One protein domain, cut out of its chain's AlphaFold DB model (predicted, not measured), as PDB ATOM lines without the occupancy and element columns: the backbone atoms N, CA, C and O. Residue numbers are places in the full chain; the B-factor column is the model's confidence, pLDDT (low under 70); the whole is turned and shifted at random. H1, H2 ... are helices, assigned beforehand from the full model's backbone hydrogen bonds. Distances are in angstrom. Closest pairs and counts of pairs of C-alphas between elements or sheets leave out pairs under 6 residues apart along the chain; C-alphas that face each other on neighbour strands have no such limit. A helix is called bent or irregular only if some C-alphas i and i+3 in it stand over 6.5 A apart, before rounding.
ATOM      1  N   PRO A 160      74.261 139.563  94.450       83.94
ATOM      2  CA  PRO A 160      74.868 140.323  95.545       83.94
ATOM      3  C   PRO A 160      74.099 140.185  96.862       83.94
ATOM      4  O   PRO A 160      74.716 140.056  97.918       83.94
ATOM      5  N   GLU A 161      72.765 140.192  96.798       84.31
ATOM      6  CA  GLU A 161      71.901 140.059  97.971       84.31
ATOM      7  C   GLU A 161      71.955 138.631  98.529       84.31
ATOM      8  O   GLU A 161      72.155 138.450  99.731       84.31
ATOM      9  N   ALA A 162      71.897 137.620  97.655       83.44
ATOM     10  CA  ALA A 162      72.010 136.215  98.040       83.44
ATOM     11  C   ALA A 162      73.355 135.897  98.719       83.44
ATOM     12  O   ALA A 162      73.384 135.301  99.796       83.44
ATOM     13  N   VAL A 163      74.479 136.337  98.136       84.88
ATOM     14  CA  VAL A 163      75.819 136.116  98.710       84.88
ATOM     15  C   VAL A 163      75.986 136.853 100.040       84.88
ATOM     16  O   VAL A 163      76.542 136.286 100.981       84.88
ATOM     17  N   ALA A 164      75.481 138.086 100.154       85.88
ATOM     18  CA  ALA A 164      75.525 138.832 101.410       85.88
ATOM     19  C   ALA A 164      74.734 138.122 102.522       85.88
ATOM     20  O   ALA A 164      75.247 137.972 103.632       85.88
ATOM     21  N   ALA A 165      73.528 137.630 102.218       85.25
ATOM     22  CA  ALA A 165      72.704 136.879 103.163       85.25
ATOM     23  C   ALA A 165      73.369 135.558 103.594       85.25
ATOM     24  O   ALA A 165      73.421 135.254 104.786       85.25
ATOM     25  N   LEU A 166      73.935 134.802 102.646       86.12
ATOM     26  CA  LEU A 166      74.643 133.547 102.925       86.12
ATOM     27  C   LEU A 166      75.898 133.761 103.776       86.12
ATOM     28  O   LEU A 166      76.136 133.007 104.719       86.12
ATOM     29  N   SER A 167      76.691 134.789 103.470       85.44
ATOM     30  CA  SER A 167      77.907 135.111 104.222       85.44
ATOM     31  C   SER A 167      77.587 135.582 105.645       85.44
ATOM     32  O   SER A 167      78.231 135.144 106.604       85.44
ATOM     33  N   ALA A 168      76.539 136.400 105.809       86.69
ATOM     34  CA  ALA A 168      76.050 136.813 107.121       86.69
ATOM     35  C   ALA A 168      75.581 135.607 107.950       86.69
ATOM     36  O   ALA A 168      76.079 135.396 109.054       86.69
ATOM     37  N   ALA A 169      74.723 134.751 107.389       86.06
ATOM     38  CA  ALA A 169      74.230 133.562 108.082       86.06
ATOM     39  C   ALA A 169      75.357 132.563 108.418       86.06
ATOM     40  O   ALA A 169      75.395 131.999 109.509       86.06
ATOM     41  N   ALA A 170      76.338 132.382 107.528       85.06
ATOM     42  CA  ALA A 170      77.507 131.546 107.808       85.06
ATOM     43  C   ALA A 170      78.428 132.134 108.896       85.06
ATOM     44  O   ALA A 170      79.178 131.394 109.543       85.06
ATOM     45  N   THR A 171      78.402 133.456 109.088       87.94
ATOM     46  CA  THR A 171      79.118 134.149 110.167       87.94
ATOM     47  C   THR A 171      78.395 133.979 111.500       87.94
ATOM     48  O   THR A 171      79.048 133.687 112.497       87.94
ATOM     49  N   GLU A 172      77.062 134.064 111.520       90.06
ATOM     50  CA  GLU A 172      76.250 133.799 112.720       90.06
ATOM     51  C   GLU A 172      76.463 132.374 113.261       90.06
ATOM     52  O   GLU A 172      76.529 132.167 114.472       90.06
ATOM     53  N   LEU A 173      76.671 131.396 112.374       89.50
ATOM     54  CA  LEU A 173      76.948 130.008 112.755       89.50
ATOM     55  C   LEU A 173      78.381 129.759 113.271       89.50
ATOM     56  O   LEU A 173      78.681 128.641 113.686       89.50
ATOM     57  N   ALA A 174      79.285 130.746 113.277       87.38
ATOM     58  CA  ALA A 174      80.671 130.544 113.731       87.38
ATOM     59  C   ALA A 174      80.771 130.193 115.230       87.38
ATOM     60  O   ALA A 174      81.583 129.353 115.639       87.38
ATOM     61  N   ASP A 175      79.907 130.787 116.055       88.94
ATOM     62  CA  ASP A 175      79.843 130.483 117.488       88.94
ATOM     63  C   ASP A 175      79.229 129.098 117.742       88.94
ATOM     64  O   ASP A 175      79.595 128.407 118.696       88.94
ATOM     65  N   GLU A 176      78.296 128.667 116.890       90.44
ATOM     66  CA  GLU A 176      77.732 127.313 116.923       90.44
ATOM     67  C   GLU A 176      78.752 126.267 116.468       90.44
ATOM     68  O   GLU A 176      78.877 125.226 117.106       90.44
ATOM     69  N   GLU A 177      79.554 126.563 115.443       90.75
ATOM     70  CA  GLU A 177      80.671 125.722 115.000       90.75
ATOM     71  C   GLU A 177      81.692 125.502 116.125       90.75
ATOM     72  O   GLU A 177      82.157 124.379 116.348       90.75
ATOM     73  N   THR A 178      82.000 126.558 116.883       91.75
ATOM     74  CA  THR A 178      82.904 126.480 118.036       91.75
ATOM     75  C   THR A 178      82.308 125.618 119.150       91.75
ATOM     76  O   THR A 178      82.971 124.688 119.616       91.75
ATOM     77  N   ARG A 179      81.041 125.852 119.520       92.69
ATOM     78  CA  ARG A 179      80.327 125.059 120.540       92.69
ATOM     79  C   ARG A 179      80.187 123.588 120.149       92.69
ATOM     80  O   ARG A 179      80.417 122.710 120.976       92.69
ATOM     81  N   ALA A 180      79.877 123.305 118.887       92.19
ATOM     82  CA  ALA A 180      79.874 121.953 118.347       92.19
ATOM     83  C   ALA A 180      81.282 121.331 118.441       92.19
ATOM     84  O   ALA A 180      81.451 120.219 118.931       92.19
ATOM     85  N   GLY A 181      82.331 122.063 118.063       89.94
ATOM     86  CA  GLY A 181      83.712 121.601 118.224       89.94
ATOM     87  C   GLY A 181      84.058 121.209 119.664       89.94
ATOM     88  O   GLY A 181      84.658 120.157 119.886       89.94
ATOM     89  N   GLU A 182      83.656 122.016 120.643       93.38
ATOM     90  CA  GLU A 182      83.843 121.722 122.068       93.38
ATOM     91  C   GLU A 182      83.036 120.502 122.516       93.38
ATOM     92  O   GLU A 182      83.568 119.621 123.192       93.38
ATOM     93  N   ARG A 183      81.776 120.394 122.084       93.75
ATOM     94  CA  ARG A 183      80.920 119.251 122.405       93.75
ATOM     95  C   ARG A 183      81.465 117.947 121.823       93.75
ATOM     96  O   ARG A 183      81.538 116.951 122.538       93.75
ATOM     97  N   LEU A 184      81.931 117.962 120.575       92.31
ATOM     98  CA  LEU A 184      82.569 116.803 119.949       92.31
ATOM     99  C   LEU A 184      83.879 116.444 120.654       92.31
ATOM    100  O   LEU A 184      84.179 115.265 120.817       92.31
ATOM    101  N   ALA A 185      84.657 117.441 121.091       92.56
ATOM    102  CA  ALA A 185      85.860 117.187 121.876       92.56
ATOM    103  C   ALA A 185      85.526 116.421 123.159       92.56
ATOM    104  O   ALA A 185      86.229 115.467 123.469       92.56
ATOM    105  N   THR A 186      84.449 116.782 123.860       93.50
ATOM    106  CA  THR A 186      83.974 116.027 125.028       93.50
ATOM    107  C   THR A 186      83.590 114.600 124.643       93.50
ATOM    108  O   THR A 186      84.134 113.668 125.218       93.50
ATOM    109  N   LEU A 187      82.754 114.408 123.616       92.19
ATOM    110  CA  LEU A 187      82.296 113.074 123.187       92.19
ATOM    111  C   LEU A 187      83.439 112.140 122.752       92.19
ATOM    112  O   LEU A 187      83.348 110.930 122.927       92.19
ATOM    113  N   LEU A 188      84.530 112.686 122.210       90.81
ATOM    114  CA  LEU A 188      85.705 111.916 121.783       90.81
ATOM    115  C   LEU A 188      86.716 111.633 122.912       90.81
ATOM    116  O   LEU A 188      87.739 110.992 122.656       90.81
ATOM    117  N   GLY A 189      86.464 112.110 124.133       89.75
ATOM    118  CA  GLY A 189      87.373 111.970 125.275       89.75
ATOM    119  C   GLY A 189      88.498 113.006 125.326       89.75
ATOM    120  O   GLY A 189      89.538 112.794 125.950       89.75
ATOM    121  N   GLY A 190      88.310 114.142 124.653       92.00
ATOM    122  CA  GLY A 190      89.144 115.334 124.761       92.00
ATOM    123  C   GLY A 190      89.581 115.938 123.424       92.00
ATOM    124  O   GLY A 190      89.520 115.335 122.348       92.00
ATOM    125  N   ARG A 191      90.122 117.161 123.502       89.94
ATOM    126  CA  ARG A 191      90.569 117.959 122.343       89.94
ATOM    127  C   ARG A 191      91.649 117.271 121.499       89.94
ATOM    128  O   ARG A 191      91.635 117.381 120.277       89.94
ATOM    129  N   ARG A 192      92.537 116.503 122.134       88.75
ATOM    130  CA  ARG A 192      93.594 115.731 121.458       88.75
ATOM    131  C   ARG A 192      93.019 114.687 120.492       88.75
ATOM    132  O   ARG A 192      93.523 114.537 119.379       88.75
ATOM    133  N   MET A 193      91.955 113.988 120.890       88.69
ATOM    134  CA  MET A 193      91.304 112.989 120.035       88.69
ATOM    135  C   MET A 193      90.507 113.637 118.905       88.69
ATOM    136  O   MET A 193      90.531 113.134 117.779       88.69
ATOM    137  N   LEU A 194      89.900 114.801 119.157       89.19
ATOM    138  CA  LEU A 194      89.299 115.621 118.105       89.19
ATOM    139  C   LEU A 194      90.329 116.049 117.052       89.19
ATOM    140  O   LEU A 194      90.093 115.865 115.861       89.19
ATOM    141  N   GLU A 195      91.477 116.586 117.462       88.38
ATOM    142  CA  GLU A 195      92.540 117.018 116.544       88.38
ATOM    143  C   GLU A 195      93.089 115.848 115.717       88.38
ATOM    144  O   GLU A 195      93.232 115.963 114.498       88.38
ATOM    145  N   ARG A 196      93.301 114.684 116.344       87.12
ATOM    146  CA  ARG A 196      93.727 113.459 115.648       87.12
ATOM    147  C   ARG A 196      92.685 112.976 114.636       87.12
ATOM    148  O   ARG A 196      93.049 112.577 113.530       87.12
ATOM    149  N   THR A 197      91.403 113.022 114.994       84.06
ATOM    150  CA  THR A 197      90.301 112.624 114.104       84.06
ATOM    151  C   THR A 197      90.175 113.597 112.935       84.06
ATOM    152  O   THR A 197      90.144 113.164 111.785       84.06
ATOM    153  N   ARG A 198      90.241 114.908 113.196       84.06
ATOM    154  CA  ARG A 198      90.259 115.950 112.160       84.06
ATOM    155  C   ARG A 198      91.426 115.787 111.194       84.06
ATOM    156  O   ARG A 198      91.209 115.878 109.994       84.06
ATOM    157  N   ALA A 199      92.630 115.504 111.690       80.94
ATOM    158  CA  ALA A 199      93.802 115.275 110.845       80.94
ATOM    159  C   ALA A 199      93.646 114.042 109.935       80.94
ATOM    160  O   ALA A 199      94.124 114.035 108.804       80.94
ATOM    161  N   ARG A 200      92.960 112.996 110.408       75.81
ATOM    162  CA  ARG A 200      92.673 111.797 109.605       75.81
ATOM    163  C   ARG A 200      91.605 112.049 108.552       75.81
ATOM    164  O   ARG A 200      91.799 111.664 107.404       75.81
ATOM    165  N   VAL A 201      90.513 112.712 108.934       75.38
ATOM    166  CA  VAL A 201      89.439 113.082 108.005       75.38
ATOM    167  C   VAL A 201      89.979 114.035 106.939       75.38
ATOM    168  O   VAL A 201      89.778 113.792 105.755       75.38
ATOM    169  N   SER A 202      90.754 115.054 107.317       72.81
ATOM    170  CA  SER A 202      91.355 115.976 106.348       72.81
ATOM    171  C   SER A 202      92.338 115.277 105.406       72.81
ATOM    172  O   SER A 202      92.297 115.529 104.206       72.81
ATOM    173  N   ALA A 203      93.169 114.352 105.897       67.12
ATOM    174  CA  ALA A 203      94.058 113.562 105.045       67.12
ATOM    175  C   ALA A 203      93.290 112.674 104.048       67.12
ATOM    176  O   ALA A 203      93.695 112.565 102.889       67.12
ATOM    177  N   ALA A 204      92.172 112.074 104.471       62.84
ATOM    178  CA  ALA A 204      91.304 111.294 103.591       62.84
ATOM    179  C   ALA A 204      90.657 112.176 102.508       62.84
ATOM    180  O   ALA A 204      90.752 111.859 101.321       62.84
ATOM    181  N   LEU A 205      90.112 113.333 102.898       64.31
ATOM    182  CA  LEU A 205      89.518 114.302 101.973       64.31
ATOM    183  C   LEU A 205      90.540 114.840 100.959       64.31
ATOM    184  O   LEU A 205      90.232 114.954  99.775       64.31
ATOM    185  N   VAL A 206      91.775 115.121 101.385       63.81
ATOM    186  CA  VAL A 206      92.862 115.546 100.485       63.81
ATOM    187  C   VAL A 206      93.221 114.444  99.481       63.81
ATOM    188  O   VAL A 206      93.450 114.736  98.308       63.81
ATOM    189  N   ALA A 207      93.240 113.177  99.903       47.75
ATOM    190  CA  ALA A 207      93.522 112.051  99.014       47.75
ATOM    191  C   ALA A 207      92.410 111.811  97.976       47.75
ATOM    192  O   ALA A 207      92.695 111.366  96.858       47.75
ATOM    193  N   ASP A 208      91.156 112.091  98.327       48.78
ATOM    194  CA  ASP A 208      90.026 112.033  97.396       48.78
ATOM    195  C   ASP A 208      90.025 113.233  96.437       48.78
ATOM    196  O   ASP A 208      89.872 113.053  95.227       48.78
ATOM    197  N   ALA A 209      90.319 114.438  96.937       50.78
ATOM    198  CA  ALA A 209      90.480 115.633  96.109       50.78
ATOM    199  C   ALA A 209      91.618 115.473  95.087       50.78
ATOM    200  O   ALA A 209      91.423 115.743  93.905       50.78
ATOM    201  N   ALA A 210      92.776 114.946  95.500       47.88
ATOM    202  CA  ALA A 210      93.898 114.675  94.600       47.88
ATOM    203  C   ALA A 210      93.537 113.668  93.493       47.88
ATOM    204  O   ALA A 210      93.970 113.820  92.349       47.88
ATOM    205  N   ARG A 211      92.709 112.658  93.800       43.03
ATOM    206  CA  ARG A 211      92.189 111.713  92.799       43.03
ATOM    207  C   ARG A 211      91.245 112.394  91.807       43.03
ATOM    208  O   ARG A 211      91.354 112.138  90.608       43.03
ATOM    209  N   ALA A 212      90.367 113.279  92.278       44.56
ATOM    210  CA  ALA A 212      89.488 114.062  91.412       44.56
ATOM    211  C   ALA A 212      90.278 115.022  90.502       44.56
ATOM    212  O   ALA A 212      90.015 115.081  89.301       44.56
ATOM    213  N   THR A 213      91.295 115.709  91.034       49.66
ATOM    214  CA  THR A 213      92.190 116.577  90.252       49.66
ATOM    215  C   THR A 213      92.963 115.784  89.200       49.66
ATOM    216  O   THR A 213      92.976 116.173  88.038       49.66
ATOM    217  N   ALA A 214      93.531 114.628  89.555       44.19
ATOM    218  CA  ALA A 214      94.247 113.779  88.603       44.19
ATOM    219  C   ALA A 214      93.346 113.281  87.456       44.19
ATOM    220  O   ALA A 214      93.793 113.182  86.309       44.19
ATOM    221  N   LEU A 215      92.069 112.995  87.743       45.28
ATOM    222  CA  LEU A 215      91.071 112.664  86.726       45.28
ATOM    223  C   LEU A 215      90.777 113.871  85.820       45.28
ATOM    224  O   LEU A 215      90.761 113.721  84.597       45.28
ATOM    225  N   ALA A 216      90.581 115.059  86.397       47.88
ATOM    226  CA  ALA A 216      90.345 116.290  85.644       47.88
ATOM    227  C   ALA A 216      91.530 116.627  84.721       47.88
ATOM    228  O   ALA A 216      91.334 116.844  83.528       47.88
ATOM    229  N   GLU A 217      92.764 116.549  85.220       48.78
ATOM    230  CA  GLU A 217      93.986 116.747  84.430       48.78
ATOM    231  C   GLU A 217      94.159 115.690  83.328       48.78
ATOM    232  O   GLU A 217      94.710 115.968  82.260       48.78
ATOM    233  N   ALA A 218      93.725 114.447  83.562       43.47
ATOM    234  CA  ALA A 218      93.725 113.409  82.535       43.47
ATOM    235  C   ALA A 218      92.703 113.710  81.424       43.47
ATOM    236  O   ALA A 218      93.010 113.522  80.242       43.47
ATOM    237  N   LEU A 219      91.523 114.221  81.785       47.91
ATOM    238  CA  LEU A 219      90.509 114.671  80.831       47.91
ATOM    239  C   LEU A 219      90.981 115.900  80.045       47.91
ATOM    240  O   LEU A 219      90.836 115.915  78.823       47.91
ATOM    241  N   GLU A 220      91.607 116.884  80.694       51.84
ATOM    242  CA  GLU A 220      92.187 118.046  80.011       51.84
ATOM    243  C   GLU A 220      93.284 117.648  79.023       51.84
ATOM    244  O   GLU A 220      93.268 118.097  77.879       51.84
ATOM    245  N   ARG A 221      94.193 116.740  79.400       49.69
ATOM    246  CA  ARG A 221      95.219 116.219  78.478       49.69
ATOM    247  C   ARG A 221      94.609 115.490  77.282       49.69
ATOM    248  O   ARG A 221      95.097 115.636  76.162       49.69
ATOM    249  N   HIS A 222      93.535 114.732  77.496       45.62
ATOM    250  CA  HIS A 222      92.808 114.086  76.404       45.62
ATOM    251  C   HIS A 222      92.153 115.112  75.466       45.62
ATOM    252  O   HIS A 222      92.218 114.957  74.248       45.62
ATOM    253  N   ARG A 223      91.589 116.197  76.009       54.94
ATOM    254  CA  ARG A 223      90.995 117.296  75.228       54.94
ATOM    255  C   ARG A 223      92.049 118.099  74.472       54.94
ATOM    256  O   ARG A 223      91.872 118.327  73.283       54.94
ATOM    257  N   ALA A 224      93.172 118.439  75.103       50.75
ATOM    258  CA  ALA A 224      94.300 119.106  74.452       50.75
ATOM    259  C   ALA A 224      94.834 118.296  73.252       50.75
ATOM    260  O   ALA A 224      95.205 118.854  72.220       50.75
ATOM    261  N   ALA A 225      94.807 116.961  73.345       47.28
ATOM    262  CA  ALA A 225      95.142 116.081  72.227       47.28
ATOM    263  C   ALA A 225      94.080 116.083  71.104       47.28
ATOM    264  O   ALA A 225      94.424 115.867  69.940       47.28
ATOM    265  N   GLN A 226      92.805 116.339  71.418       43.62
ATOM    266  CA  GLN A 226      91.727 116.479  70.430       43.62
ATOM    267  C   GLN A 226      91.745 117.855  69.737       43.62
ATOM    268  O   GLN A 226      91.534 117.927  68.526       43.62
ATOM    269  N   THR A 227      92.059 118.932  70.462       41.16
ATOM    270  CA  THR A 227      92.085 120.315  69.948       41.16
ATOM    271  C   THR A 227      93.306 120.635  69.084       41.16
ATOM    272  O   THR A 227      93.241 121.519  68.234       41.16
ATOM    273  N   ALA A 228      94.394 119.865  69.193       41.06
ATOM    274  CA  ALA A 228      95.573 119.995  68.328       41.06
ATOM    275  C   ALA A 228      95.282 119.787  66.823       41.06
ATOM    276  O   ALA A 228      96.112 120.128  65.982       41.06
ATOM    277  N   ARG A 229      94.111 119.239  66.464       49.22
ATOM    278  CA  ARG A 229      93.674 119.051  65.069       49.22
ATOM    279  C   ARG A 229      92.985 120.283  64.463       49.22
ATOM    280  O   ARG A 229      92.932 120.375  63.242       49.22
ATOM    281  N   SER A 230      92.497 121.211  65.290       59.78
ATOM    282  CA  SER A 230      91.948 122.513  64.884       59.78
ATOM    283  C   SER A 230      92.055 123.496  66.067       59.78
ATOM    284  O   SER A 230      91.217 123.472  66.972       59.78
ATOM    285  N   PRO A 231      93.101 124.347  66.118       59.34
ATOM    286  CA  PRO A 231      93.383 125.200  67.279       59.34
ATOM    287  C   PRO A 231      92.288 126.245  67.544       59.34
ATOM    288  O   PRO A 231      92.101 126.669  68.682       59.34
ATOM    289  N   VAL A 232      91.541 126.626  66.505       59.84
ATOM    290  CA  VAL A 232      90.411 127.560  66.590       59.84
ATOM    291  C   VAL A 232      89.212 126.902  67.278       59.84
ATOM    292  O   VAL A 232      88.673 127.465  68.229       59.84
ATOM    293  N   ASP A 233      88.855 125.676  66.888       62.88
ATOM    294  CA  ASP A 233      87.755 124.934  67.522       62.88
ATOM    295  C   ASP A 233      88.089 124.570  68.977       62.88
ATOM    296  O   ASP A 233      87.217 124.547  69.846       62.88
ATOM    297  N   GLY A 234      89.376 124.364  69.274       63.50
ATOM    298  CA  GLY A 234      89.856 124.170  70.637       63.50
ATOM    299  C   GLY A 234      89.687 125.382  71.547       63.50
ATOM    300  O   GLY A 234      89.276 125.227  72.696       63.50
ATOM    301  N   ALA A 235      89.963 126.586  71.042       65.00
ATOM    302  CA  ALA A 235      89.770 127.822  71.798       65.00
ATOM    303  C   ALA A 235      88.280 128.096  72.078       65.00
ATOM    304  O   ALA A 235      87.918 128.517  73.178       65.00
ATOM    305  N   VAL A 236      87.400 127.807  71.116       68.00
ATOM    306  CA  VAL A 236      85.942 127.945  71.285       68.00
ATOM    307  C   VAL A 236      85.404 126.936  72.303       68.00
ATOM    308  O   VAL A 236      84.651 127.313  73.200       68.00
ATOM    309  N   ALA A 237      85.845 125.678  72.241       70.38
ATOM    310  CA  ALA A 237      85.455 124.662  73.218       70.38
ATOM    311  C   ALA A 237      85.923 125.008  74.645       70.38
ATOM    312  O   ALA A 237      85.141 124.910  75.590       70.38
ATOM    313  N   ALA A 238      87.169 125.470  74.803       70.00
ATOM    314  CA  ALA A 238      87.715 125.862  76.102       70.00
ATOM    315  C   ALA A 238      86.988 127.082  76.699       70.00
ATOM    316  O   ALA A 238      86.641 127.089  77.879       70.00
ATOM    317  N   THR A 239      86.712 128.105  75.885       70.62
ATOM    318  CA  THR A 239      85.983 129.302  76.343       70.62
ATOM    319  C   THR A 239      84.511 129.021  76.638       70.62
ATOM    320  O   THR A 239      83.955 129.613  77.564       70.62
ATOM    321  N   ARG A 240      83.878 128.076  75.928       74.94
ATOM    322  CA  ARG A 240      82.550 127.561  76.285       74.94
ATOM    323  C   ARG A 240      82.555 126.899  77.656       74.94
ATOM    324  O   ARG A 240      81.713 127.233  78.478       74.94
ATOM    325  N   GLU A 241      83.488 125.985  77.904       75.12
ATOM    326  CA  GLU A 241      83.559 125.283  79.186       75.12
ATOM    327  C   GLU A 241      83.833 126.252  80.342       75.12
ATOM    328  O   GLU A 241      83.191 126.152  81.385       75.12
ATOM    329  N   ALA A 242      84.714 127.238  80.144       70.38
ATOM    330  CA  ALA A 242      84.955 128.294  81.126       70.38
ATOM    331  C   ALA A 242      83.682 129.104  81.436       70.38
ATOM    332  O   ALA A 242      83.411 129.403  82.600       70.38
ATOM    333  N   LEU A 243      82.873 129.421  80.418       73.19
ATOM    334  CA  LEU A 243      81.583 130.087  80.608       73.19
ATOM    335  C   LEU A 243      80.583 129.194  81.357       73.19
ATOM    336  O   LEU A 243      79.916 129.664  82.276       73.19
ATOM    337  N   ASP A 244      80.505 127.908  81.012       79.50
ATOM    338  CA  ASP A 244      79.628 126.947  81.685       79.50
ATOM    339  C   ASP A 244      80.028 126.761  83.160       79.50
ATOM    340  O   ASP A 244      79.167 126.711  84.037       79.50
ATOM    341  N   GLN A 245      81.331 126.719  83.460       76.81
ATOM    342  CA  GLN A 245      81.849 126.682  84.830       76.81
ATOM    343  C   GLN A 245      81.523 127.966  85.603       76.81
ATOM    344  O   GLN A 245      81.096 127.888  86.754       76.81
ATOM    345  N   ALA A 246      81.680 129.141  84.983       69.12
ATOM    346  CA  ALA A 246      81.338 130.416  85.611       69.12
ATOM    347  C   ALA A 246      79.836 130.514  85.921       69.12
ATOM    348  O   ALA A 246      79.460 130.925  87.019       69.12
ATOM    349  N   ARG A 247      78.976 130.069  84.997       79.12
ATOM    350  CA  ARG A 247      77.520 130.009  85.195       79.12
ATOM    351  C   ARG A 247      77.133 129.047  86.309       79.12
ATOM    352  O   ARG A 247      76.353 129.427  87.174       79.12
ATOM    353  N   ARG A 248      77.715 127.844  86.336       81.44
ATOM    354  CA  ARG A 248      77.492 126.888  87.432       81.44
ATOM    355  C   ARG A 248      77.923 127.454  88.774       81.44
ATOM    356  O   ARG A 248      77.179 127.318  89.725       81.44
ATOM    357  N   ALA A 249      79.060 128.144  88.853       77.00
ATOM    358  CA  ALA A 249      79.499 128.759  90.105       77.00
ATOM    359  C   ALA A 249      78.516 129.833  90.614       77.00
ATOM    360  O   ALA A 249      78.284 129.926  91.817       77.00
ATOM    361  N   VAL A 250      77.927 130.626  89.710       77.00
ATOM    362  CA  VAL A 250      76.862 131.587  90.050       77.00
ATOM    363  C   VAL A 250      75.591 130.858  90.492       77.00
ATOM    364  O   VAL A 250      75.017 131.210  91.518       77.00
ATOM    365  N   GLN A 251      75.179 129.821  89.762       82.25
ATOM    366  CA  GLN A 251      73.994 129.029  90.088       82.25
ATOM    367  C   GLN A 251      74.142 128.299  91.429       82.25
ATOM    368  O   GLN A 251      73.255 128.385  92.267       82.25
ATOM    369  N   ASP A 252      75.281 127.655  91.679       80.62
ATOM    370  CA  ASP A 252      75.583 126.966  92.935       80.62
ATOM    371  C   ASP A 252      75.534 127.929  94.126       80.62
ATOM    372  O   ASP A 252      75.033 127.568  95.190       80.62
ATOM    373  N   ALA A 253      76.003 129.169  93.951       77.69
ATOM    374  CA  ALA A 253      75.937 130.193  94.988       77.69
ATOM    375  C   ALA A 253      74.500 130.650  95.301       77.69
ATOM    376  O   ALA A 253      74.234 131.042  96.431       77.69
ATOM    377  N   VAL A 254      73.579 130.610  94.334       79.25
ATOM    378  CA  VAL A 254      72.192 131.077  94.513       79.25
ATOM    379  C   VAL A 254      71.252 129.938  94.918       79.25
ATOM    380  O   VAL A 254      70.423 130.109  95.807       79.25
ATOM    381  N   GLU A 255      71.379 128.769  94.292       83.94
ATOM    382  CA  GLU A 255      70.424 127.662  94.415       83.94
ATOM    383  C   GLU A 255      70.894 126.572  95.388       83.94
ATOM    384  O   GLU A 255      70.099 126.057  96.176       83.94
ATOM    385  N   THR A 256      72.185 126.224  95.366       83.69
ATOM    386  CA  THR A 256      72.726 125.089  96.138       83.69
ATOM    387  C   THR A 256      73.185 125.512  97.536       83.69
ATOM    388  O   THR A 256      72.886 124.842  98.529       83.69
ATOM    389  N   ALA A 257      73.861 126.658  97.631       80.12
ATOM    390  CA  ALA A 257      74.448 127.181  98.861       80.12
ATOM    391  C   ALA A 257      73.461 127.359 100.037       80.12
ATOM    392  O   ALA A 257      73.851 127.039 101.163       80.12
ATOM    393  N   PRO A 258      72.193 127.786  99.846       85.56
ATOM    394  CA  PRO A 258      71.219 127.824 100.940       85.56
ATOM    395  C   PRO A 258      70.939 126.439 101.537       85.56
ATOM    396  O   PRO A 258      70.853 126.282 102.754       85.56
ATOM    397  N   GLY A 259      70.845 125.407 100.692       84.62
ATOM    398  CA  GLY A 259      70.651 124.029 101.143       84.62
ATOM    399  C   GLY A 259      71.885 123.454 101.841       84.62
ATOM    400  O   GLY A 259      71.750 122.681 102.790       84.62
ATOM    401  N   ASP A 260      73.086 123.834 101.396       84.75
ATOM    402  CA  ASP A 260      74.343 123.474 102.061       84.75
ATOM    403  C   ASP A 260      74.463 124.139 103.443       84.75
ATOM    404  O   ASP A 260      74.871 123.484 104.406       84.75
ATOM    405  N   LEU A 261      74.053 125.407 103.569       87.25
ATOM    406  CA  LEU A 261      74.007 126.134 104.839       87.25
ATOM    407  C   LEU A 261      73.063 125.457 105.843       87.25
ATOM    408  O   LEU A 261      73.442 125.249 106.993       87.25
ATOM    409  N   GLU A 262      71.862 125.065 105.416       90.81
ATOM    410  CA  GLU A 262      70.899 124.376 106.286       90.81
ATOM    411  C   GLU A 262      71.360 122.965 106.678       90.81
ATOM    412  O   GLU A 262      71.164 122.534 107.819       90.81
ATOM    413  N   ARG A 263      72.054 122.255 105.780       88.19
ATOM    414  CA  ARG A 263      72.723 120.991 106.126       88.19
ATOM    415  C   ARG A 263      73.820 121.206 107.169       88.19
ATOM    416  O   ARG A 263      73.858 120.469 108.153       88.19
ATOM    417  N   ALA A 264      74.660 122.229 107.003       85.06
ATOM    418  CA  ALA A 264      75.685 122.577 107.984       85.06
ATOM    419  C   ALA A 264      75.060 122.936 109.342       85.06
ATOM    420  O   ALA A 264      75.467 122.373 110.357       85.06
ATOM    421  N   ARG A 265      74.017 123.781 109.360       92.44
ATOM    422  CA  ARG A 265      73.239 124.117 110.565       92.44
ATOM    423  C   ARG A 265      72.722 122.857 111.258       92.44
ATOM    424  O   ARG A 265      72.939 122.686 112.449       92.44
ATOM    425  N   THR A 266      72.108 121.945 110.506       92.19
ATOM    426  CA  THR A 266      71.569 120.685 111.042       92.19
ATOM    427  C   THR A 266      72.651 119.856 111.734       92.19
ATOM    428  O   THR A 266      72.430 119.381 112.844       92.19
ATOM    429  N   VAL A 267      73.834 119.717 111.122       90.50
ATOM    430  CA  VAL A 267      74.969 119.001 111.729       90.50
ATOM    431  C   VAL A 267      75.425 119.684 113.018       90.50
ATOM    432  O   VAL A 267      75.635 119.002 114.020       90.50
ATOM    433  N   LEU A 268      75.547 121.017 113.022       93.31
ATOM    434  CA  LEU A 268      75.936 121.772 114.216       93.31
ATOM    435  C   LEU A 268      74.926 121.588 115.354       93.31
ATOM    436  O   LEU A 268      75.326 121.262 116.470       93.31
ATOM    437  N   THR A 269      73.628 121.725 115.070       93.94
ATOM    438  CA  THR A 269      72.556 121.536 116.056       93.94
ATOM    439  C   THR A 269      72.520 120.105 116.581       93.94
ATOM    440  O   THR A 269      72.526 119.910 117.792       93.94
ATOM    441  N   MET A 270      72.569 119.095 115.700       91.62
ATOM    442  CA  MET A 270      72.611 117.681 116.102       91.62
ATOM    443  C   MET A 270      73.765 117.389 117.053       91.62
ATOM    444  O   MET A 270      73.624 116.563 117.948       91.62
ATOM    445  N   LEU A 271      74.902 118.048 116.844       91.69
ATOM    446  CA  LEU A 271      76.093 117.838 117.641       91.69
ATOM    447  C   LEU A 271      76.012 118.572 118.987       91.69
ATOM    448  O   LEU A 271      76.367 117.986 120.007       91.69
ATOM    449  N   ILE A 272      75.523 119.817 119.007       94.44
ATOM    450  CA  ILE A 272      75.304 120.599 120.237       94.44
ATOM    451  C   ILE A 272      74.283 119.904 121.148       94.44
ATOM    452  O   ILE A 272      74.535 119.763 122.344       94.44
ATOM    453  N   ASP A 273      73.179 119.429 120.572       93.75
ATOM    454  CA  ASP A 273      72.073 118.800 121.300       93.75
ATOM    455  C   ASP A 273      72.281 117.290 121.516       93.75
ATOM    456  O   ASP A 273      71.427 116.621 122.107       93.75
ATOM    457  N   PHE A 274      73.403 116.730 121.046       92.38
ATOM    458  CA  PHE A 274      73.694 115.306 121.186       92.38
ATOM    459  C   PHE A 274      73.737 114.928 122.675       92.38
ATOM    460  O   PHE A 274      74.452 115.590 123.437       92.38
ATOM    461  N   PRO A 275      73.017 113.883 123.121       90.88
ATOM    462  CA  PRO A 275      72.936 113.532 124.536       90.88
ATOM    463  C   PRO A 275      74.285 113.064 125.092       90.88
ATOM    464  O   PRO A 275      75.154 112.595 124.358       90.88
ATOM    465  N   ASP A 276      74.462 113.180 126.409       89.56
ATOM    466  CA  ASP A 276      75.624 112.592 127.080       89.56
ATOM    467  C   ASP A 276      75.621 111.064 126.925       89.56
ATOM    468  O   ASP A 276      74.574 110.414 127.019       89.56
ATOM    469  N   LEU A 277      76.801 110.490 126.692       89.62
ATOM    470  CA  LEU A 277      76.972 109.048 126.549       89.62
ATOM    471  C   LEU A 277      77.039 108.377 127.918       89.62
ATOM    472  O   LEU A 277      77.762 108.827 128.808       89.62
ATOM    473  N   ALA A 278      76.338 107.254 128.073       89.25
ATOM    474  CA  ALA A 278      76.424 106.454 129.293       89.25
ATOM    475  C   ALA A 278      77.845 105.893 129.494       89.25
ATOM    476  O   ALA A 278      78.329 105.821 130.622       89.25
ATOM    477  N   GLU A 279      78.532 105.564 128.399       89.94
ATOM    478  CA  GLU A 279      79.894 105.027 128.376       89.94
ATOM    479  C   GLU A 279      80.989 106.114 128.355       89.94
ATOM    480  O   GLU A 279      82.161 105.802 128.143       89.94
ATOM    481  N   GLN A 280      80.654 107.395 128.576       91.31
ATOM    482  CA  GLN A 280      81.605 108.508 128.412       91.31
ATOM    483  C   GLN A 280      82.878 108.343 129.257       91.31
ATOM    484  O   GLN A 280      83.976 108.598 128.773       91.31
ATOM    485  N   ALA A 281      82.754 107.858 130.494       90.06
ATOM    486  CA  ALA A 281      83.905 107.642 131.372       90.06
ATOM    487  C   ALA A 281      84.888 106.590 130.818       90.06
ATOM    488  O   ALA A 281      86.102 106.737 130.973       90.06
ATOM    489  N   ASP A 282      84.376 105.555 130.145       89.19
ATOM    490  CA  ASP A 282      85.201 104.522 129.513       89.19
ATOM    491  C   ASP A 282      85.879 105.067 128.248       89.19
ATOM    492  O   ASP A 282      87.060 104.798 128.011       89.19
ATOM    493  N   ILE A 283      85.167 105.891 127.468       89.19
ATOM    494  CA  ILE A 283      85.714 106.588 126.294       89.19
ATOM    495  C   ILE A 283      86.842 107.541 126.709       89.19
ATOM    496  O   ILE A 283      87.904 107.522 126.084       89.19
ATOM    497  N   ASP A 284      86.659 108.316 127.780       90.75
ATOM    498  CA  ASP A 284      87.665 109.237 128.321       90.75
ATOM    499  C   ASP A 284      88.915 108.487 128.803       90.75
ATOM    500  O   ASP A 284      90.047 108.884 128.511       90.75
ATOM    501  N   ALA A 285      88.730 107.367 129.511       89.75
ATOM    502  CA  ALA A 285      89.830 106.531 129.983       89.75
ATOM    503  C   ALA A 285      90.622 105.913 128.818       89.75
ATOM    504  O   ALA A 285      91.858 105.912 128.835       89.75
ATOM    505  N   LEU A 286      89.927 105.427 127.782       89.00
ATOM    506  CA  LEU A 286      90.553 104.914 126.564       89.00
ATOM    507  C   LEU A 286      91.282 106.026 125.802       89.00
ATOM    508  O   LEU A 286      92.426 105.824 125.402       89.00
ATOM    509  N   ALA A 287      90.671 107.205 125.656       88.12
ATOM    510  CA  ALA A 287      91.270 108.369 125.009       88.12
ATOM    511  C   ALA A 287      92.553 108.830 125.721       88.12
ATOM    512  O   ALA A 287      93.556 109.103 125.062       88.12
ATOM    513  N   ALA A 288      92.559 108.848 127.056       88.31
ATOM    514  CA  ALA A 288      93.743 109.167 127.853       88.31
ATOM    515  C   ALA A 288      94.876 108.139 127.675       88.31
ATOM    516  O   ALA A 288      96.052 108.496 127.749       88.31
ATOM    517  N   ALA A 289      94.536 106.873 127.405       87.38
ATOM    518  CA  ALA A 289      95.500 105.813 127.115       87.38
ATOM    519  C   ALA A 289      96.055 105.862 125.674       87.38
ATOM    520  O   ALA A 289      97.057 105.199 125.381       87.38
ATOM    521  N   VAL A 290      95.452 106.642 124.764       85.50
ATOM    522  CA  VAL A 290      95.965 106.841 123.399       85.50
ATOM    523  C   VAL A 290      97.182 107.778 123.419       85.50
ATOM    524  O   VAL A 290      97.072 109.006 123.377       85.50
ATOM    525  N   GLY A 291      98.376 107.179 123.428       76.69
ATOM    526  CA  GLY A 291      99.654 107.872 123.226       76.69
ATOM    527  C   GLY A 291      99.852 108.421 121.801       76.69
ATOM    528  O   GLY A 291      98.930 108.455 120.984       76.69
ATOM    529  N   ASP A 292     101.059 108.901 121.484       70.31
ATOM    530  CA  ASP A 292     101.348 109.543 120.189       70.31
ATOM    531  C   ASP A 292     101.412 108.532 119.026       70.31
ATOM    532  O   ASP A 292     100.858 108.783 117.948       70.31
ATOM    533  N   GLU A 293     101.978 107.345 119.269       60.03
ATOM    534  CA  GLU A 293     102.351 106.365 118.232       60.03
ATOM    535  C   GLU A 293     101.214 105.432 117.760       60.03
ATOM    536  O   GLU A 293     101.378 104.698 116.790       60.03
ATOM    537  N   GLY A 294     100.010 105.511 118.344       64.94
ATOM    538  CA  GLY A 294      98.903 104.602 118.004       64.94
ATOM    539  C   GLY A 294      99.132 103.154 118.472       64.94
ATOM    540  O   GLY A 294     100.137 102.849 119.103       64.94
ATOM    541  N   GLY A 295      98.160 102.268 118.229       78.69
ATOM    542  CA  GLY A 295      98.206 100.861 118.656       78.69
ATOM    543  C   GLY A 295      96.870 100.360 119.209       78.69
ATOM    544  O   GLY A 295      95.833 100.988 119.001       78.69
ATOM    545  N   GLU A 296      96.903  99.258 119.959       82.69
ATOM    546  CA  GLU A 296      95.726  98.605 120.556       82.69
ATOM    547  C   GLU A 296      94.783  99.559 121.335       82.69
ATOM    548  O   GLU A 296      93.565  99.434 121.181       82.69
ATOM    549  N   PRO A 297      95.264 100.560 122.112       84.12
ATOM    550  CA  PRO A 297      94.375 101.517 122.785       84.12
ATOM    551  C   PRO A 297      93.539 102.363 121.818       84.12
ATOM    552  O   PRO A 297      92.392 102.686 122.111       84.12
ATOM    553  N   LEU A 298      94.089 102.694 120.647       83.50
ATOM    554  CA  LEU A 298      93.394 103.476 119.626       83.50
ATOM    555  C   LEU A 298      92.319 102.650 118.913       83.50
ATOM    556  O   LEU A 298      91.266 103.185 118.583       83.50
ATOM    557  N   GLU A 299      92.577 101.364 118.677       83.94
ATOM    558  CA  GLU A 299      91.585 100.445 118.109       83.94
ATOM    559  C   GLU A 299      90.429 100.224 119.086       83.94
ATOM    560  O   GLU A 299      89.268 100.331 118.700       83.94
ATOM    561  N   LYS A 300      90.735 100.011 120.373       86.00
ATOM    562  CA  LYS A 300      89.718  99.885 121.425       86.00
ATOM    563  C   LYS A 300      88.896 101.160 121.593       86.00
ATOM    564  O   LYS A 300      87.679 101.069 121.689       86.00
ATOM    565  N   TRP A 301      89.538 102.330 121.572       91.06
ATOM    566  CA  TRP A 301      88.839 103.616 121.567       91.06
ATOM    567  C   TRP A 301      87.910 103.751 120.355       91.06
ATOM    568  O   TRP A 301      86.743 104.080 120.522       91.06
ATOM    569  N   ALA A 302      88.385 103.429 119.146       84.00
ATOM    570  CA  ALA A 302      87.577 103.534 117.931       84.00
ATOM    571  C   ALA A 302      86.352 102.603 117.945       84.00
ATOM    572  O   ALA A 302      85.302 102.976 117.434       84.00
ATOM    573  N   VAL A 303      86.473 101.414 118.544       86.31
ATOM    574  CA  VAL A 303      85.355 100.467 118.713       86.31
ATOM    575  C   VAL A 303      84.383 100.913 119.811       86.31
ATOM    576  O   VAL A 303      83.193 100.627 119.715       86.31
ATOM    577  N   ALA A 304      84.870 101.605 120.843       86.94
ATOM    578  CA  ALA A 304      84.044 102.120 121.934       86.94
ATOM    579  C   ALA A 304      83.193 103.335 121.526       86.94
ATOM    580  O   ALA A 304      82.197 103.631 122.185       86.94
ATOM    581  N   LEU A 305      83.560 104.038 120.448       86.94
ATOM    582  CA  LEU A 305      82.781 105.164 119.945       86.94
ATOM    583  C   LEU A 305      81.466 104.701 119.299       86.94
ATOM    584  O   LEU A 305      81.479 103.867 118.390       86.94
ATOM    585  N   PRO A 306      80.325 105.314 119.661       89.56
ATOM    586  CA  PRO A 306      79.082 105.108 118.933       89.56
ATOM    587  C   PRO A 306      79.206 105.536 117.465       89.56
ATOM    588  O   PRO A 306      79.853 106.538 117.140       89.56
ATOM    589  N   ALA A 307      78.511 104.824 116.573       82.88
ATOM    590  CA  ALA A 307      78.493 105.139 115.143       82.88
ATOM    591  C   ALA A 307      78.071 106.597 114.878       82.88
ATOM    592  O   ALA A 307      78.732 107.292 114.114       82.88
ATOM    593  N   ALA A 308      77.065 107.095 115.603       84.94
ATOM    594  CA  ALA A 308      76.591 108.473 115.485       84.94
ATOM    595  C   ALA A 308      77.670 109.521 115.824       84.94
ATOM    596  O   ALA A 308      77.763 110.546 115.158       84.94
ATOM    597  N   VAL A 309      78.533 109.264 116.817       86.56
ATOM    598  CA  VAL A 309      79.645 110.173 117.158       86.56
ATOM    599  C   VAL A 309      80.713 110.156 116.068       86.56
ATOM    600  O   VAL A 309      81.277 111.196 115.735       86.56
ATOM    601  N   THR A 310      80.956 108.990 115.468       82.94
ATOM    602  CA  THR A 310      81.878 108.849 114.334       82.94
ATOM    603  C   THR A 310      81.354 109.576 113.092       82.94
ATOM    604  O   THR A 310      82.106 110.310 112.455       82.94
ATOM    605  N   GLU A 311      80.066 109.435 112.772       84.56
ATOM    606  CA  GLU A 311      79.408 110.146 111.666       84.56
ATOM    607  C   GLU A 311      79.462 111.666 111.865       84.56
ATOM    608  O   GLU A 311      79.865 112.398 110.961       84.56
ATOM    609  N   LEU A 312      79.162 112.148 113.074       87.62
ATOM    610  CA  LEU A 312      79.268 113.566 113.430       87.62
ATOM    611  C   LEU A 312      80.714 114.085 113.369       87.62
ATOM    612  O   LEU A 312      80.948 115.221 112.950       87.62
ATOM    613  N   ALA A 313      81.701 113.258 113.728       82.31
ATOM    614  CA  ALA A 313      83.115 113.609 113.622       82.31
ATOM    615  C   ALA A 313      83.604 113.732 112.170       82.31
ATOM    616  O   ALA A 313      84.535 114.498 111.908       82.31
ATOM    617  N   VAL A 314      82.976 113.011 111.236       83.44
ATOM    618  CA  VAL A 314      83.210 113.144 109.790       83.44
ATOM    619  C   VAL A 314      82.461 114.352 109.220       83.44
ATOM    620  O   VAL A 314      83.035 115.105 108.436       83.44
ATOM    621  N   ALA A 315      81.222 114.585 109.657       82.38
ATOM    622  CA  ALA A 315      80.370 115.655 109.143       82.38
ATOM    623  C   ALA A 315      80.793 117.064 109.607       82.38
ATOM    624  O   ALA A 315      80.639 118.030 108.861       82.38
ATOM    625  N   LEU A 316      81.349 117.219 110.818       88.44
ATOM    626  CA  LEU A 316      81.734 118.537 111.346       88.44
ATOM    627  C   LEU A 316      82.819 119.247 110.497       88.44
ATOM    628  O   LEU A 316      82.653 120.435 110.215       88.44
ATOM    629  N   PRO A 317      83.908 118.586 110.054       81.94
ATOM    630  CA  PRO A 317      84.855 119.173 109.101       81.94
ATOM    631  C   PRO A 317      84.218 119.626 107.782       81.94
ATOM    632  O   PRO A 317      84.609 120.663 107.247       81.94
ATOM    633  N   GLU A 318      83.237 118.884 107.262       85.19
ATOM    634  CA  GLU A 318      82.522 119.236 106.029       85.19
ATOM    635  C   GLU A 318      81.608 120.451 106.230       85.19
ATOM    636  O   GLU A 318      81.596 121.360 105.394       85.19
ATOM    637  N   ALA A 319      80.906 120.518 107.365       83.19
ATOM    638  CA  ALA A 319      80.111 121.676 107.762       83.19
ATOM    639  C   ALA A 319      80.998 122.925 107.917       83.19
ATOM    640  O   ALA A 319      80.698 123.966 107.335       83.19
ATOM    641  N   GLY A 320      82.142 122.812 108.600       85.19
ATOM    642  CA  GLY A 320      83.104 123.913 108.741       85.19
ATOM    643  C   GLY A 320      83.707 124.362 107.404       85.19
ATOM    644  O   GLY A 320      83.783 125.558 107.119       85.19
ATOM    645  N   ALA A 321      84.063 123.421 106.521       83.75
ATOM    646  CA  ALA A 321      84.537 123.733 105.171       83.75
ATOM    647  C   ALA A 321      83.458 124.423 104.317       83.75
ATOM    648  O   ALA A 321      83.769 125.312 103.521       83.75
ATOM    649  N   THR A 322      82.195 124.036 104.494       84.19
ATOM    650  CA  THR A 322      81.038 124.681 103.863       84.19
ATOM    651  C   THR A 322      80.885 126.114 104.359       84.19
ATOM    652  O   THR A 322      80.879 127.033 103.547       84.19
ATOM    653  N   LEU A 323      80.862 126.339 105.675       85.50
ATOM    654  CA  LEU A 323      80.742 127.683 106.245       85.50
ATOM    655  C   LEU A 323      81.910 128.588 105.837       85.50
ATOM    656  O   LEU A 323      81.689 129.729 105.437       85.50
ATOM    657  N   ALA A 324      83.145 128.083 105.861       85.50
ATOM    658  CA  ALA A 324      84.314 128.833 105.405       85.50
ATOM    659  C   ALA A 324      84.217 129.213 103.917       85.50
ATOM    660  O   ALA A 324      84.549 130.340 103.548       85.50
ATOM    661  N   ARG A 325      83.720 128.301 103.068       85.69
ATOM    662  CA  ARG A 325      83.468 128.569 101.645       85.69
ATOM    663  C   ARG A 325      82.411 129.652 101.458       85.69
ATOM    664  O   ARG A 325      82.643 130.561 100.671       85.69
ATOM    665  N   LEU A 326      81.297 129.577 102.189       84.25
ATOM    666  CA  LEU A 326      80.204 130.553 102.115       84.25
ATOM    667  C   LEU A 326      80.638 131.945 102.593       84.25
ATOM    668  O   LEU A 326      80.335 132.930 101.929       84.25
ATOM    669  N   ARG A 327      81.414 132.038 103.684       86.19
ATOM    670  CA  ARG A 327      82.007 133.308 104.155       86.19
ATOM    671  C   ARG A 327      82.987 133.905 103.139       86.19
ATOM    672  O   ARG A 327      83.119 135.121 103.056       86.19
ATOM    673  N   GLY A 328      83.682 133.047 102.392       82.19
ATOM    674  CA  GLY A 328      84.624 133.429 101.340       82.19
ATOM    675  C   GLY A 328      83.993 133.684  99.967       82.19
ATOM    676  O   GLY A 328      84.736 133.980  99.032       82.19
ATOM    677  N   LEU A 329      82.668 133.551  99.813       85.00
ATOM    678  CA  LEU A 329      81.992 133.889  98.561       85.00
ATOM    679  C   LEU A 329      82.066 135.397  98.314       85.00
ATOM    680  O   LEU A 329      81.691 136.204  99.161       85.00
ATOM    681  N   ASP A 330      82.500 135.766  97.112       87.06
ATOM    682  CA  ASP A 330      82.568 137.150  96.657       87.06
ATOM    683  C   ASP A 330      81.743 137.306  95.374       87.06
ATOM    684  O   ASP A 330      82.114 136.824  94.297       87.06
ATOM    685  N   ALA A 331      80.605 137.994  95.494       78.94
ATOM    686  CA  ALA A 331      79.707 138.263  94.377       78.94
ATOM    687  C   ALA A 331      80.383 139.081  93.265       78.94
ATOM    688  O   ALA A 331      80.116 138.846  92.084       78.94
ATOM    689  N   ALA A 332      81.281 140.012  93.612       79.31
ATOM    690  CA  ALA A 332      82.011 140.807  92.631       79.31
ATOM    691  C   ALA A 332      83.002 139.932  91.855       79.31
ATOM    692  O   ALA A 332      83.076 140.027  90.630       79.31
ATOM    693  N   GLN A 333      83.701 139.022  92.542       81.00
ATOM    694  CA  GLN A 333      84.607 138.076  91.890       81.00
ATOM    695  C   GLN A 333      83.859 137.093  90.976       81.00
ATOM    696  O   GLN A 333      84.313 136.835  89.859       81.00
ATOM    697  N   LEU A 334      82.720 136.547  91.418       78.75
ATOM    698  CA  LEU A 334      81.888 135.651  90.603       78.75
ATOM    699  C   LEU A 334      81.371 136.356  89.343       78.75
ATOM    700  O   LEU A 334      81.489 135.816  88.242       78.75
ATOM    701  N   ARG A 335      80.887 137.594  89.486       79.50
ATOM    702  CA  ARG A 335      80.442 138.420  88.360       79.50
ATOM    703  C   ARG A 335      81.580 138.733  87.388       79.50
ATOM    704  O   ARG A 335      81.420 138.547  86.188       79.50
ATOM    705  N   GLN A 336      82.747 139.124  87.895       78.31
ATOM    706  CA  GLN A 336      83.924 139.394  87.068       78.31
ATOM    707  C   GLN A 336      84.383 138.146  86.293       78.31
ATOM    708  O   GLN A 336      84.761 138.236  85.122       78.31
ATOM    709  N   ARG A 337      84.351 136.963  86.921       78.81
ATOM    710  CA  ARG A 337      84.651 135.689  86.244       78.81
ATOM    711  C   ARG A 337      83.655 135.390  85.126       78.81
ATOM    712  O   ARG A 337      84.080 134.976  84.053       78.81
ATOM    713  N   LEU A 338      82.367 135.644  85.345       76.56
ATOM    714  CA  LEU A 338      81.347 135.489  84.310       76.56
ATOM    715  C   LEU A 338      81.584 136.458  83.139       76.56
ATOM    716  O   LEU A 338      81.706 136.013  82.002       76.56
ATOM    717  N   GLU A 339      81.747 137.754  83.415       76.00
ATOM    718  CA  GLU A 339      81.971 138.789  82.390       76.00
ATOM    719  C   GLU A 339      83.262 138.537  81.582       76.00
ATOM    720  O   GLU A 339      83.300 138.701  80.358       76.00
ATOM    721  N   SER A 340      84.334 138.091  82.245       73.12
ATOM    722  CA  SER A 340      85.587 137.731  81.567       73.12
ATOM    723  C   SER A 340      85.457 136.471  80.706       73.12
ATOM    724  O   SER A 340      85.974 136.459  79.587       73.12
ATOM    725  N   ALA A 341      84.736 135.443  81.166       69.12
ATOM    726  CA  ALA A 341      84.468 134.237  80.381       69.12
ATOM    727  C   ALA A 341      83.590 134.535  79.152       69.12
ATOM    728  O   ALA A 341      83.866 134.046  78.055       69.12
ATOM    729  N   GLU A 342      82.582 135.396  79.306       73.38
ATOM    730  CA  GLU A 342      81.753 135.901  78.209       73.38
ATOM    731  C   GLU A 342      82.582 136.666  77.171       73.38
ATOM    732  O   GLU A 342      82.483 136.403  75.970       73.38
ATOM    733  N   THR A 343      83.459 137.561  77.632       70.25
ATOM    734  CA  THR A 343      84.365 138.326  76.765       70.25
ATOM    735  C   THR A 343      85.328 137.405  76.013       70.25
ATOM    736  O   THR A 343      85.503 137.546  74.802       70.25
ATOM    737  N   ALA A 344      85.925 136.426  76.699       68.19
ATOM    738  CA  ALA A 344      86.836 135.462  76.089       68.19
ATOM    739  C   ALA A 344      86.132 134.599  75.032       68.19
ATOM    740  O   ALA A 344      86.675 134.386  73.946       68.19
ATOM    741  N   ARG A 345      84.896 134.157  75.302       72.06
ATOM    742  CA  ARG A 345      84.082 133.417  74.329       72.06
ATOM    743  C   ARG A 345      83.748 134.269  73.107       72.06
ATOM    744  O   ARG A 345      83.887 133.794  71.983       72.06
ATOM    745  N   ALA A 346      83.350 135.525  73.302       65.50
ATOM    746  CA  ALA A 346      83.075 136.449  72.201       65.50
ATOM    747  C   ALA A 346      84.310 136.660  71.304       65.50
ATOM    748  O   ALA A 346      84.201 136.644  70.076       65.50
ATOM    749  N   GLN A 347      85.494 136.796  71.906       68.81
ATOM    750  CA  GLN A 347      86.760 136.911  71.178       68.81
ATOM    751  C   GLN A 347      87.111 135.625  70.417       68.81
ATOM    752  O   GLN A 347      87.495 135.704  69.250       68.81
ATOM    753  N   ALA A 348      86.942 134.451  71.035       64.62
ATOM    754  CA  ALA A 348      87.204 133.162  70.393       64.62
ATOM    755  C   ALA A 348      86.279 132.917  69.191       64.62
ATOM    756  O   ALA A 348      86.753 132.534  68.124       64.62
ATOM    757  N   LEU A 349      84.984 133.219  69.333       66.94
ATOM    758  CA  LEU A 349      84.032 133.165  68.222       66.94
ATOM    759  C   LEU A 349      84.426 134.155  67.122       66.94
ATOM    760  O   LEU A 349      84.524 133.769  65.967       66.94
ATOM    761  N   THR A 350      84.761 135.402  67.460       65.81
ATOM    762  CA  THR A 350      85.215 136.393  66.466       65.81
ATOM    763  C   THR A 350      86.455 135.918  65.698       65.81
ATOM    764  O   THR A 350      86.541 136.098  64.483       65.81
ATOM    765  N   ALA A 351      87.402 135.270  66.382       63.00
ATOM    766  CA  ALA A 351      88.579 134.678  65.754       63.00
ATOM    767  C   ALA A 351      88.215 133.500  64.833       63.00
ATOM    768  O   ALA A 351      88.762 133.401  63.733       63.00
ATOM    769  N   GLN A 352      87.265 132.650  65.237       64.56
ATOM    770  CA  GLN A 352      86.733 131.580  64.391       64.56
ATOM    771  C   GLN A 352      86.068 132.135  63.131       64.56
ATOM    772  O   GLN A 352      86.335 131.654  62.033       64.56
ATOM    773  N   LEU A 353      85.297 133.214  63.261       60.69
ATOM    774  CA  LEU A 353      84.662 133.887  62.130       60.69
ATOM    775  C   LEU A 353      85.670 134.502  61.167       60.69
ATOM    776  O   LEU A 353      85.506 134.397  59.951       60.69
ATOM    777  N   ALA A 354      86.728 135.122  61.686       59.25
ATOM    778  CA  ALA A 354      87.805 135.642  60.854       59.25
ATOM    779  C   ALA A 354      88.525 134.513  60.098       59.25
ATOM    780  O   ALA A 354      88.779 134.649  58.902       59.25
ATOM    781  N   ALA A 355      88.802 133.388  60.764       54.53
ATOM    782  CA  ALA A 355      89.417 132.216  60.143       54.53
ATOM    783  C   ALA A 355      88.504 131.548  59.100       54.53
ATOM    784  O   ALA A 355      88.984 131.031  58.098       54.53
TER     785      ALA A 355
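What this domain is: This is residues 160 to 355 of the 394 residues of an uncharacterized protein of Geodermatophilus obscurus (UniProt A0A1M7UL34). The model is a long open frame of helices: H3 makes one side and the bent H4 the other, the two meet at a corner near residues 227 to 234, and H7 crosses between them farther along, leaving the middle empty. H8 runs side by side with the arm H4a; H1, H2, H4b and H7 form a bundle, and the hairpin of H5 and H6 lies at the end of the frame far from that corner. The printed part has 196 residues with eight named helices, H1 to H8 in order, and no named strand; the class is all helix. It is loose, with a radius of gyration of the C-alphas of 23.0 A, and spans 76 by 39 by 21 A, only just flat.

How they stand to each other: H4, residues 231 to 272, is the hub, touching 5 other helices. By its hydrogen bonds it was assigned as one helix, but it is bent: C-alphas 255 and 258 are 6.6 A apart, and its arms H4a, residues 231 to 255, and H4b, residues 258 to 272, stand at a steep tilt of 50 degrees. H8, residues 331 to 355, touches H4a at a shallow tilt of 22 degrees, opposite ways; their closest C-alphas, of Thr 239 and Arg 345, are 5.0 A apart. H7, residues 307 to 327, touches H4b at a steep tilt of 44 degrees, closest at the C-alphas of Ala 264 and Ala 319, 4.5 A. H2, residues 174 to 187, touches residues 268 to 272 of H4b, closest at Ala 180 and Ile 272, C-alphas 5.1 A apart. H1, residues 160 to 172, touches residues 323 to 327 of H7, closest at the C-alphas of Ser 167 and Arg 327, 4.5 A. H1, H2, H4b and H7 make a bundle, a group of helices or arms in which H7 touches H1, H2 and H4b. H3, residues 191 to 227, touches H4a only at the corner, the closest C-alphas, of Thr 227 and Gly 234, being 4.5 A apart. Residues 194 to 202 of H3 touch H7, closest at the C-alphas of Val 201 and Val 314, 6.5 A. H5, residues 280 to 289, and H6, residues 296 to 304, form a hairpin with their closest C-alphas, of Leu 286 and Trp 301, 5.4 A apart. Every O i to N i+4 pair is within hydrogen-bond range in H1, H2, H3, H4a, H4b, H5, H6 and H8; in H7 15 of 17 are.

Where its parts are: H3 is 52.5 A from first to last C-alpha, H8 36.1 A, H4a 35.6 A and H7 30.4 A. C-alpha 160 is at (74.868, 140.323, 95.545), where H1 begins, and C-alpha 355 at (89.417, 132.216, 60.143), where H8 ends.

The domain as a whole: The C-alphas farthest apart, of Ala 281 and Ala 354, are 76.0 A apart. The printed part has no cut and no long link. Residues 206 to 219 of H3 stand free. The mean pLDDT of the printed part is 77.6; 49 residues are under 70, among them 203 to 236 and 346 to 355.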